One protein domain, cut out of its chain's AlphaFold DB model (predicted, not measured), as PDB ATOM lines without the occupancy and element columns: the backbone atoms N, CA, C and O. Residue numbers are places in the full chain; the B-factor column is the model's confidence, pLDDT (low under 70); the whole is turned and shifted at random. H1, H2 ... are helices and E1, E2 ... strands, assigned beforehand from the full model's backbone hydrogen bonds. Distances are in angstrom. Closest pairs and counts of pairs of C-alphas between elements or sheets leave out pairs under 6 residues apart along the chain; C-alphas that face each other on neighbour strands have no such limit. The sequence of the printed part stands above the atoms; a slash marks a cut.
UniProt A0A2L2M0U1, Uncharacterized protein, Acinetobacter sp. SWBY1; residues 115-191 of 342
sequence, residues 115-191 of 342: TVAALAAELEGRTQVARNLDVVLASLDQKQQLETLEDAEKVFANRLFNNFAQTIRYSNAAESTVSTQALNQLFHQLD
ATOM      1  N   THR A 115     -44.163 -41.103 -30.521       89.81
ATOM      2  CA  THR A 115     -45.396 -41.758 -31.003       89.81
ATOM      3  C   THR A 115     -45.176 -43.254 -31.191       89.81
ATOM      4  O   THR A 115     -46.041 -44.064 -30.859       89.81
ATOM      5  N   VAL A 116     -44.003 -43.643 -31.696       89.62
ATOM      6  CA  VAL A 116     -43.648 -45.056 -31.856       89.62
ATOM      7  C   VAL A 116     -43.443 -45.736 -30.506       89.62
ATOM      8  O   VAL A 116     -43.921 -46.851 -30.315       89.62
ATOM      9  N   ALA A 117     -42.797 -45.072 -29.547       86.12
ATOM     10  CA  ALA A 117     -42.608 -45.583 -28.194       86.12
ATOM     11  C   ALA A 117     -43.947 -45.881 -27.503       86.12
ATOM     12  O   ALA A 117     -44.062 -46.888 -26.806       86.12
ATOM     13  N   ALA A 118     -44.976 -45.065 -27.745       86.19
ATOM     14  CA  ALA A 118     -46.316 -45.257 -27.191       86.19
ATOM     15  C   ALA A 118     -47.033 -46.536 -27.681       86.19
ATOM     16  O   ALA A 118     -48.026 -46.939 -27.081       86.19
ATOM     17  N   LEU A 119     -46.527 -47.220 -28.719       83.38
ATOM     18  CA  LEU A 119     -47.103 -48.473 -29.238       83.38
ATOM     19  C   LEU A 119     -46.848 -49.697 -28.338       83.38
ATOM     20  O   LEU A 119     -47.325 -50.792 -28.630       83.38
ATOM     21  N   ALA A 120     -46.073 -49.548 -27.264       74.75
ATOM     22  CA  ALA A 120     -45.692 -50.629 -26.363       74.75
ATOM     23  C   ALA A 120     -45.823 -50.207 -24.893       74.75
ATOM     24  O   ALA A 120     -45.609 -49.043 -24.560       74.75
ATOM     25  N   ALA A 121     -46.081 -51.162 -23.991       70.81
ATOM     26  CA  ALA A 121     -46.082 -50.912 -22.545       70.81
ATOM     27  C   ALA A 121     -44.750 -50.291 -22.080       70.81
ATOM     28  O   ALA A 121     -43.687 -50.676 -22.581       70.81
ATOM     29  N   GLU A 122     -44.826 -49.308 -21.179       64.94
ATOM     30  CA  GLU A 122     -43.711 -48.433 -20.807       64.94
ATOM     31  C   GLU A 122     -42.556 -49.181 -20.132       64.94
ATOM     32  O   GLU A 122     -42.753 -49.994 -19.232       64.94
ATOM     33  N   LEU A 123     -41.344 -48.904 -20.614       66.81
ATOM     34  CA  LEU A 123     -40.091 -49.216 -19.942       66.81
ATOM     35  C   LEU A 123     -39.569 -47.899 -19.363       66.81
ATOM     36  O   LEU A 123     -39.606 -46.879 -20.056       66.81
ATOM     37  N   GLU A 124     -39.090 -47.918 -18.124       66.00
ATOM     38  CA  GLU A 124     -38.504 -46.740 -17.482       66.00
ATOM     39  C   GLU A 124     -37.405 -46.119 -18.369       66.00
ATOM     40  O   GLU A 124     -36.655 -46.827 -19.040       66.00
ATOM     41  N   GLY A 125     -37.368 -44.786 -18.456       67.88
ATOM     42  CA  GLY A 125     -36.401 -44.050 -19.284       67.88
ATOM     43  C   GLY A 125     -36.694 -44.013 -20.793       67.88
ATOM     44  O   GLY A 125     -36.172 -43.140 -21.490       67.88
ATOM     45  N   ARG A 126     -37.588 -44.863 -21.323       78.25
ATOM     46  CA  ARG A 126     -37.856 -44.972 -22.773       78.25
ATOM     47  C   ARG A 126     -38.281 -43.659 -23.425       78.25
ATOM     48  O   ARG A 126     -37.817 -43.339 -24.516       78.25
ATOM     49  N   THR A 127     -39.151 -42.897 -22.773       80.31
ATOM     50  CA  THR A 127     -39.646 -41.611 -23.289       80.31
ATOM     51  C   THR A 127     -38.504 -40.610 -23.474       80.31
ATOM     52  O   THR A 127     -38.466 -39.885 -24.465       80.31
ATOM     53  N   GLN A 128     -37.521 -40.613 -22.571       82.12
ATOM     54  CA  GLN A 128     -36.345 -39.757 -22.703       82.12
ATOM     55  C   GLN A 128     -35.451 -40.205 -23.866       82.12
ATOM     56  O   GLN A 128     -34.979 -39.363 -24.631       82.12
ATOM     57  N   VAL A 129     -35.253 -41.516 -24.037       84.19
ATOM     58  CA  VAL A 129     -34.505 -42.063 -25.180       84.19
ATOM     59  C   VAL A 129     -35.181 -41.697 -26.502       84.19
ATOM     60  O   VAL A 129     -34.500 -41.273 -27.432       84.19
ATOM     61  N   ALA A 130     -36.511 -41.795 -26.572       87.94
ATOM     62  CA  ALA A 130     -37.285 -41.367 -27.732       87.94
ATOM     63  C   ALA A 130     -37.058 -39.875 -28.037       87.94
ATOM     64  O   ALA A 130     -36.586 -39.530 -29.114       87.94
ATOM     65  N   ARG A 131     -37.237 -38.979 -27.062       86.19
ATOM     66  CA  ARG A 131     -36.976 -37.540 -27.265       86.19
ATOM     67  C   ARG A 131     -35.567 -37.247 -27.776       86.19
ATOM     68  O   ARG A 131     -35.399 -36.458 -28.702       86.19
ATOM     69  N   ASN A 132     -34.554 -37.903 -27.207       84.12
ATOM     70  CA  ASN A 132     -33.173 -37.755 -27.666       84.12
ATOM     71  C   ASN A 132     -33.012 -38.230 -29.120       84.12
ATOM     72  O   ASN A 132     -32.309 -37.593 -29.906       84.12
ATOM     73  N   LEU A 133     -33.675 -39.327 -29.489       88.56
ATOM     74  CA  LEU A 133     -33.656 -39.848 -30.848       88.56
ATOM     75  C   LEU A 133     -34.335 -38.895 -31.838       88.56
ATOM     76  O   LEU A 133     -33.795 -38.675 -32.920       88.56
ATOM     77  N   ASP A 134     -35.462 -38.286 -31.464       89.19
ATOM     78  CA  ASP A 134     -36.135 -37.273 -32.284       89.19
ATOM     79  C   ASP A 134     -35.234 -36.052 -32.542       89.19
ATOM     80  O   ASP A 134     -35.198 -35.555 -33.667       89.19
ATOM     81  N   VAL A 135     -34.434 -35.619 -31.559       87.75
ATOM     82  CA  VAL A 135     -33.442 -34.540 -31.744       87.75
ATOM     83  C   VAL A 135     -32.356 -34.936 -32.747       87.75
ATOM     84  O   VAL A 135     -32.046 -34.166 -33.657       87.75
ATOM     85  N   VAL A 136     -31.790 -36.144 -32.619       88.25
ATOM     86  CA  VAL A 136     -30.778 -36.649 -33.565       88.25
ATOM     87  C   VAL A 136     -31.360 -36.706 -34.976       88.25
ATOM     88  O   VAL A 136     -30.755 -36.203 -35.918       88.25
ATOM     89  N   LEU A 137     -32.560 -37.265 -35.123       90.31
ATOM     90  CA  LEU A 137     -33.245 -37.391 -36.404       90.31
ATOM     91  C   LEU A 137     -33.607 -36.030 -37.023       90.31
ATOM     92  O   LEU A 137     -33.486 -35.867 -38.236       90.31
ATOM     93  N   ALA A 138     -33.992 -35.038 -36.215       89.69
ATOM     94  CA  ALA A 138     -34.212 -33.670 -36.681       89.69
ATOM     95  C   ALA A 138     -32.915 -33.015 -37.186       89.69
ATOM     96  O   ALA A 138     -32.929 -32.321 -38.203       89.69
ATOM     97  N   SER A 139     -31.779 -33.280 -36.531       90.19
ATOM     98  CA  SER A 139     -30.475 -32.821 -37.019       90.19
ATOM     99  C   SER A 139     -30.110 -33.455 -38.366       90.19
ATOM    100  O   SER A 139     -29.550 -32.765 -39.216       90.19
ATOM    101  N   LEU A 140     -30.433 -34.736 -38.581       90.50
ATOM    102  CA  LEU A 140     -30.214 -35.399 -39.873       90.50
ATOM    103  C   LEU A 140     -31.108 -34.811 -40.972       90.50
ATOM    104  O   LEU A 140     -30.631 -34.595 -42.085       90.50
ATOM    105  N   ASP A 141     -32.368 -34.495 -40.658       92.19
ATOM    106  CA  ASP A 141     -33.273 -33.822 -41.597       92.19
ATOM    107  C   ASP A 141     -32.722 -32.458 -42.019       92.19
ATOM    108  O   ASP A 141     -32.693 -32.147 -43.208       92.19
ATOM    109  N   GLN A 142     -32.239 -31.661 -41.060       93.12
ATOM    110  CA  GLN A 142     -31.648 -30.355 -41.344       93.12
ATOM    111  C   GLN A 142     -30.399 -30.485 -42.224       93.12
ATOM    112  O   GLN A 142     -30.255 -29.759 -43.206       93.12
ATOM    113  N   LYS A 143     -29.505 -31.432 -41.915       91.38
ATOM    114  CA  LYS A 143     -28.317 -31.685 -42.739       91.38
ATOM    115  C   LYS A 143     -28.672 -32.139 -44.149       91.38
ATOM    116  O   LYS A 143     -28.021 -31.710 -45.098       91.38
ATOM    117  N   GLN A 144     -29.712 -32.959 -44.301       91.12
ATOM    118  CA  GLN A 144     -30.211 -33.361 -45.613       91.12
ATOM    119  C   GLN A 144     -30.756 -32.172 -46.407       91.12
ATOM    120  O   GLN A 144     -30.438 -32.042 -47.582       91.12
ATOM    121  N   GLN A 145     -31.542 -31.296 -45.775       91.69
ATOM    122  CA  GLN A 145     -32.058 -30.078 -46.412       91.69
ATOM    123  C   GLN A 145     -30.941 -29.132 -46.864       91.69
ATOM    124  O   GLN A 145     -31.093 -28.440 -47.864       91.69
ATOM    125  N   LEU A 146     -29.831 -29.106 -46.127       93.31
ATOM    126  CA  LEU A 146     -28.651 -28.302 -46.437       93.31
ATOM    127  C   LEU A 146     -27.645 -29.016 -47.353       93.31
ATOM    128  O   LEU A 146     -26.576 -28.466 -47.588       93.31
ATOM    129  N   GLU A 147     -27.932 -30.239 -47.813       90.25
ATOM    130  CA  GLU A 147     -27.016 -31.065 -48.617       90.25
ATOM    131  C   GLU A 147     -25.645 -31.320 -47.944       90.25
ATOM    132  O   GLU A 147     -24.634 -31.556 -48.599       90.25
ATOM    133  N   THR A 148     -25.609 -31.316 -46.606       91.50
ATOM    134  CA  THR A 148     -24.400 -31.523 -45.776       91.50
ATOM    135  C   THR A 148     -24.387 -32.869 -45.048       91.50
ATOM    136  O   THR A 148     -23.539 -33.111 -44.193       91.50
ATOM    137  N   LEU A 149     -25.347 -33.744 -45.355       85.81
ATOM    138  CA  LEU A 149     -25.466 -35.057 -44.733       85.81
ATOM    139  C   LEU A 149     -24.335 -35.988 -45.193       85.81
ATOM    140  O   LEU A 149     -24.252 -36.351 -46.370       85.81
ATOM    141  N   GLU A 150     -23.502 -36.420 -44.250       85.19
ATOM    142  CA  GLU A 150     -22.349 -37.274 -44.534       85.19
ATOM    143  C   GLU A 150     -22.752 -38.742 -44.744       85.19
ATOM    144  O   GLU A 150     -23.749 -39.232 -44.207       85.19
ATOM    145  N   ASP A 151     -21.931 -39.510 -45.466       82.25
ATOM    146  CA  ASP A 151     -22.216 -40.928 -45.728       82.25
ATOM    147  C   ASP A 151     -22.258 -41.772 -44.446       82.25
ATOM    148  O   ASP A 151     -23.083 -42.679 -44.318       82.25
ATOM    149  N   ALA A 152     -21.432 -41.444 -43.448       78.31
ATOM    150  CA  ALA A 152     -21.481 -42.098 -42.141       78.31
ATOM    151  C   ALA A 152     -22.828 -41.870 -41.427       78.31
ATOM    152  O   ALA A 152     -23.326 -42.762 -40.733       78.31
ATOM    153  N   GLU A 153     -23.437 -40.700 -41.622       83.69
ATOM    154  CA  GLU A 153     -24.730 -40.332 -41.047       83.69
ATOM    155  C   GLU A 153     -25.882 -41.016 -41.786       83.69
ATOM    156  O   GLU A 153     -26.797 -41.530 -41.140       83.69
ATOM    157  N   LYS A 154     -25.791 -41.141 -43.117       81.69
ATOM    158  CA  LYS A 154     -26.715 -41.969 -43.914       81.69
ATOM    159  C   LYS A 154     -26.671 -43.428 -43.471       81.69
ATOM    160  O   LYS A 154     -27.715 -44.038 -43.253       81.69
ATOM    161  N   VAL A 155     -25.474 -43.987 -43.270       81.12
ATOM    162  CA  VAL A 155     -25.296 -45.361 -42.768       81.12
ATOM    163  C   VAL A 155     -25.883 -45.517 -41.363       81.12
ATOM    164  O   VAL A 155     -26.526 -46.530 -41.078       81.12
ATOM    165  N   PHE A 156     -25.688 -44.533 -40.481       82.94
ATOM    166  CA  PHE A 156     -26.295 -44.528 -39.150       82.94
ATOM    167  C   PHE A 156     -27.828 -44.518 -39.221       82.94
ATOM    168  O   PHE A 156     -28.459 -45.415 -38.657       82.94
ATOM    169  N   ALA A 157     -28.417 -43.566 -39.954       84.31
ATOM    170  CA  ALA A 157     -29.862 -43.466 -40.149       84.31
ATOM    171  C   ALA A 157     -30.424 -44.767 -40.726       84.31
ATOM    172  O   ALA A 157     -31.438 -45.281 -40.261       84.31
ATOM    173  N   ASN A 158     -29.703 -45.350 -41.686       81.19
ATOM    174  CA  ASN A 158     -30.118 -46.570 -42.347       81.19
ATOM    175  C   ASN A 158     -30.215 -47.753 -41.377       81.19
ATOM    176  O   ASN A 158     -31.237 -48.439 -41.309       81.19
ATOM    177  N   ARG A 159     -29.176 -47.949 -40.559       81.50
ATOM    178  CA  ARG A 159     -29.168 -48.980 -39.512       81.50
ATOM    179  C   ARG A 159     -30.287 -48.762 -38.500       81.50
ATOM    180  O   ARG A 159     -30.963 -49.721 -38.139       81.50
ATOM    181  N   LEU A 160     -30.494 -47.520 -38.071       85.88
ATOM    182  CA  LEU A 160     -31.555 -47.174 -37.133       85.88
ATOM    183  C   LEU A 160     -32.937 -47.529 -37.697       85.88
ATOM    184  O   LEU A 160     -33.698 -48.241 -37.046       85.88
ATOM    185  N   PHE A 161     -33.250 -47.092 -38.916       87.56
ATOM    186  CA  PHE A 161     -34.540 -47.357 -39.555       87.56
ATOM    187  C   PHE A 161     -34.782 -48.853 -39.764       87.56
ATOM    188  O   PHE A 161     -35.876 -49.337 -39.470       87.56
ATOM    189  N   ASN A 162     -33.755 -49.605 -40.171       83.06
ATOM    190  CA  ASN A 162     -33.837 -51.062 -40.290       83.06
ATOM    191  C   ASN A 162     -34.107 -51.745 -38.943       83.06
ATOM    192  O   ASN A 162     -34.885 -52.697 -38.885       83.06
ATOM    193  N   ASN A 163     -33.515 -51.256 -37.851       85.56
ATOM    194  CA  ASN A 163     -33.783 -51.800 -36.521       85.56
ATOM    195  C   ASN A 163     -35.253 -51.604 -36.114       85.56
ATOM    196  O   ASN A 163     -35.846 -52.519 -35.546       85.56
ATOM    197  N   PHE A 164     -35.869 -50.463 -36.446       87.44
ATOM    198  CA  PHE A 164     -37.303 -50.254 -36.209       87.44
ATOM    199  C   PHE A 164     -38.181 -51.150 -37.087       87.44
ATOM    200  O   PHE A 164     -39.139 -51.730 -36.572       87.44
ATOM    201  N   ALA A 165     -37.845 -51.343 -38.366       83.69
ATOM    202  CA  ALA A 165     -38.567 -52.271 -39.244       83.69
ATOM    203  C   ALA A 165     -38.584 -53.708 -38.682       83.69
ATOM    204  O   ALA A 165     -39.606 -54.392 -38.722       83.69
ATOM    205  N   GLN A 166     -37.485 -54.145 -38.058       82.88
ATOM    206  CA  GLN A 166     -37.381 -55.462 -37.413       82.88
ATOM    207  C   GLN A 166     -38.241 -55.619 -36.148       82.88
ATOM    208  O   GLN A 166     -38.399 -56.737 -35.653       82.88
ATOM    209  N   THR A 167     -38.816 -54.537 -35.615       83.62
ATOM    210  CA  THR A 167     -39.747 -54.629 -34.478       83.62
ATOM    211  C   THR A 167     -41.140 -55.094 -34.895       83.62
ATOM    212  O   THR A 167     -41.928 -55.485 -34.033       83.62
ATOM    213  N   ILE A 168     -41.454 -55.099 -36.192       80.62
ATOM    214  CA  ILE A 168     -42.732 -55.596 -36.694       80.62
ATOM    215  C   ILE A 168     -42.740 -57.126 -36.707       80.62
ATOM    216  O   ILE A 168     -41.840 -57.773 -37.245       80.62
ATOM    217  N   ARG A 169     -43.802 -57.720 -36.157       72.06
ATOM    218  CA  ARG A 169     -44.134 -59.133 -36.339       72.06
ATOM    219  C   ARG A 169     -45.266 -59.264 -37.346       72.06
ATOM    220  O   ARG A 169     -46.314 -58.635 -37.212       72.06
ATOM    221  N   TYR A 170     -45.042 -60.122 -38.329       64.88
ATOM    222  CA  TYR A 170     -46.067 -60.546 -39.269       64.88
ATOM    223  C   TYR A 170     -46.757 -61.776 -38.687       64.88
ATOM    224  O   TYR A 170     -46.102 -62.788 -38.434       64.88
ATOM    225  N   SER A 171     -48.057 -61.672 -38.422       54.97
ATOM    226  CA  SER A 171     -48.877 -62.851 -38.150       54.97
ATOM    227  C   SER A 171     -49.347 -63.468 -39.476       54.97
ATOM    228  O   SER A 171     -49.230 -62.845 -40.530       54.97
ATOM    229  N   ASN A 172     -49.851 -64.706 -39.449       54.03
ATOM    230  CA  ASN A 172     -50.406 -65.356 -40.647       54.03
ATOM    231  C   ASN A 172     -51.683 -64.656 -41.160       54.03
ATOM    232  O   ASN A 172     -52.101 -64.894 -42.288       54.03
ATOM    233  N   ALA A 173     -52.288 -63.785 -40.350       47.09
ATOM    234  CA  ALA A 173     -53.300 -62.838 -40.789       47.09
ATOM    235  C   ALA A 173     -52.603 -61.553 -41.248       47.09
ATOM    236  O   ALA A 173     -51.566 -61.181 -40.712       47.09
ATOM    237  N   ALA A 174     -53.175 -60.849 -42.219       50.91
ATOM    238  CA  ALA A 174     -52.626 -59.658 -42.869       50.91
ATOM    239  C   ALA A 174     -52.255 -58.468 -41.942       50.91
ATOM    240  O   ALA A 174     -51.927 -57.397 -42.449       50.91
ATOM    241  N   GLU A 175     -52.275 -58.628 -40.621       57.16
ATOM    242  CA  GLU A 175     -51.918 -57.647 -39.607       57.16
ATOM    243  C   GLU A 175     -50.437 -57.749 -39.211       57.16
ATOM    244  O   GLU A 175     -49.945 -58.756 -38.687       57.16
ATOM    245  N   SER A 176     -49.724 -56.654 -39.466       65.25
ATOM    246  CA  SER A 176     -48.412 -56.359 -38.907       65.25
ATOM    247  C   SER A 176     -48.597 -55.670 -37.559       65.25
ATOM    248  O   SER A 176     -49.171 -54.582 -37.506       65.25
ATOM    249  N   THR A 177     -48.096 -56.267 -36.480       77.81
ATOM    250  CA  THR A 177     -48.131 -55.652 -35.144       77.81
ATOM    251  C   THR A 177     -46.722 -55.341 -34.665       77.81
ATOM    252  O   THR A 177     -45.768 -56.063 -34.964       77.81
ATOM    253  N   VAL A 178     -46.567 -54.243 -33.929       82.88
ATOM    254  CA  VAL A 178     -45.280 -53.891 -33.328       82.88
ATOM    255  C   VAL A 178     -45.059 -54.768 -32.099       82.88
ATOM    256  O   VAL A 178     -45.858 -54.784 -31.167       82.88
ATOM    257  N   SER A 179     -43.961 -55.518 -32.089       84.19
ATOM    258  CA  SER A 179     -43.581 -56.367 -30.964       84.19
ATOM    259  C   SER A 179     -43.088 -55.510 -29.806       84.19
ATOM    260  O   SER A 179     -41.956 -55.026 -29.838       84.19
ATOM    261  N   THR A 180     -43.890 -55.399 -28.743       81.94
ATOM    262  CA  THR A 180     -43.535 -54.695 -27.496       81.94
ATOM    263  C   THR A 180     -42.153 -55.082 -26.980       81.94
ATOM    264  O   THR A 180     -41.345 -54.216 -26.661       81.94
ATOM    265  N   GLN A 181     -41.838 -56.379 -26.970       78.12
ATOM    266  CA  GLN A 181     -40.532 -56.872 -26.534       78.12
ATOM    267  C   GLN A 181     -39.387 -56.353 -27.417       78.12
ATOM    268  O   GLN A 181     -38.353 -55.949 -26.898       78.12
ATOM    269  N   ALA A 182     -39.570 -56.355 -28.739       79.06
ATOM    270  CA  ALA A 182     -38.523 -55.947 -29.680       79.06
ATOM    271  C   ALA A 182     -38.329 -54.425 -29.661       79.06
ATOM    272  O   ALA A 182     -37.203 -53.941 -29.728       79.06
ATOM    273  N   LEU A 183     -39.424 -53.676 -29.515       83.50
ATOM    274  CA  LEU A 183     -39.387 -52.225 -29.413       83.50
ATOM    275  C   LEU A 183     -38.740 -51.762 -28.099       83.50
ATOM    276  O   LEU A 183     -37.852 -50.915 -28.128       83.50
ATOM    277  N   ASN A 184     -39.122 -52.349 -26.960       79.81
ATOM    278  CA  ASN A 184     -38.499 -52.036 -25.668       79.81
ATOM    279  C   ASN A 184     -37.009 -52.377 -25.665       79.81
ATOM    280  O   ASN A 184     -36.209 -51.613 -25.131       79.81
ATOM    281  N   GLN A 185     -36.622 -53.476 -26.315       75.69
ATOM    282  CA  GLN A 185     -35.214 -53.791 -26.522       75.69
ATOM    283  C   GLN A 185     -34.518 -52.704 -27.327       75.69
ATOM    284  O   GLN A 185     -33.518 -52.191 -26.852       75.69
ATOM    285  N   LEU A 186     -35.039 -52.321 -28.496       80.06
ATOM    286  CA  LEU A 186     -34.428 -51.288 -29.333       80.06
ATOM    287  C   LEU A 186     -34.200 -49.979 -28.566       80.06
ATOM    288  O   LEU A 186     -33.103 -49.434 -28.614       80.06
ATOM    289  N   PHE A 187     -35.189 -49.511 -27.804       81.38
ATOM    290  CA  PHE A 187     -35.013 -48.320 -26.971       81.38
ATOM    291  C   PHE A 187     -33.971 -48.513 -25.866       81.38
ATOM    292  O   PHE A 187     -33.175 -47.612 -25.633       81.38
ATOM    293  N   HIS A 188     -33.902 -49.689 -25.246       76.38
ATOM    294  CA  HIS A 188     -32.847 -49.998 -24.282       76.38
ATOM    295  C   HIS A 188     -31.441 -50.027 -24.918       76.38
ATOM    296  O   HIS A 188     -30.456 -49.693 -24.267       76.38
ATOM    297  N   GLN A 189     -31.307 -50.393 -26.199       73.50
ATOM    298  CA  GLN A 189     -30.018 -50.310 -26.914       73.50
ATOM    299  C   GLN A 189     -29.581 -48.865 -27.165       73.50
ATOM    300  O   GLN A 189     -28.391 -48.581 -27.263       73.50
ATOM    301  N   LEU A 190     -30.555 -47.972 -27.329       76.81
ATOM    302  CA  LEU A 190     -30.338 -46.557 -27.602       76.81
ATOM    303  C   LEU A 190     -30.220 -45.730 -26.317       76.81
ATOM    304  O   LEU A 190     -29.998 -44.522 -26.402       76.81
ATOM    305  N   ASP A 191     -30.357 -46.357 -25.145       75.88
ATOM    306  CA  ASP A 191     -30.256 -45.669 -23.867       75.88
ATOM    307  C   ASP A 191     -28.807 -45.205 -23.608       75.88
ATOM    308  O   ASP A 191     -27.895 -46.033 -23.489       75.88
TER     309      ASP A 191
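This is residues 115 to 191 of the 342 residues of an uncharacterized protein of Acinetobacter sp. SWBY1 (UniProt A0A2L2M0U1). Two long helices, H1 and H2, make a V; the short helix H3 lies in its open end, and a small antiparallel hairpin, E1 and E2, lies far from its point. The printed part has 77 residues, mostly helix, in the order H1, H2, E1, E2, H3. It is only just loose, close to compact: radius of gyration of the C-alphas 14.1 A, spans 42 by 30 by 18 A.

H1 is residues 126 to 145, 28.5 A, from C-alpha 126 at (-37.856, -44.972, -22.773). H2 is 151 to 165, 20.9 A; E1 168 to 170; E2 176 to 178; H3 180 to 189, ending at (-30.018, -50.310, -26.914).

H1 and H2 are close but not clearly touching, closest C-alphas Leu 140 and Glu 153, 7.5 A, at a steep tilt of 43 degrees, opposite ways. Residues 126 to 130 alone of H1 touch H3, closest C-alphas Arg 126 and Phe 187, 6.1 A. Residues 163 to 164 alone of H2 only just touch H3, with 3 pairs of C-alphas within 8 A, closest Asn 163 and Leu 186, 7.2 A. Across E1 and E2, N 169 and O 177 are 2.8 A apart, within hydrogen-bond range. Each O i to N i+4 pair in H1, H2 and H3 is within range.

The farthest C-alphas, Leu 146 and Asn 172, are 43.4 A apart. The printed part has no cut; the four links are tight. pLDDT is under 70 at residues 122 to 125 and 170 to 176.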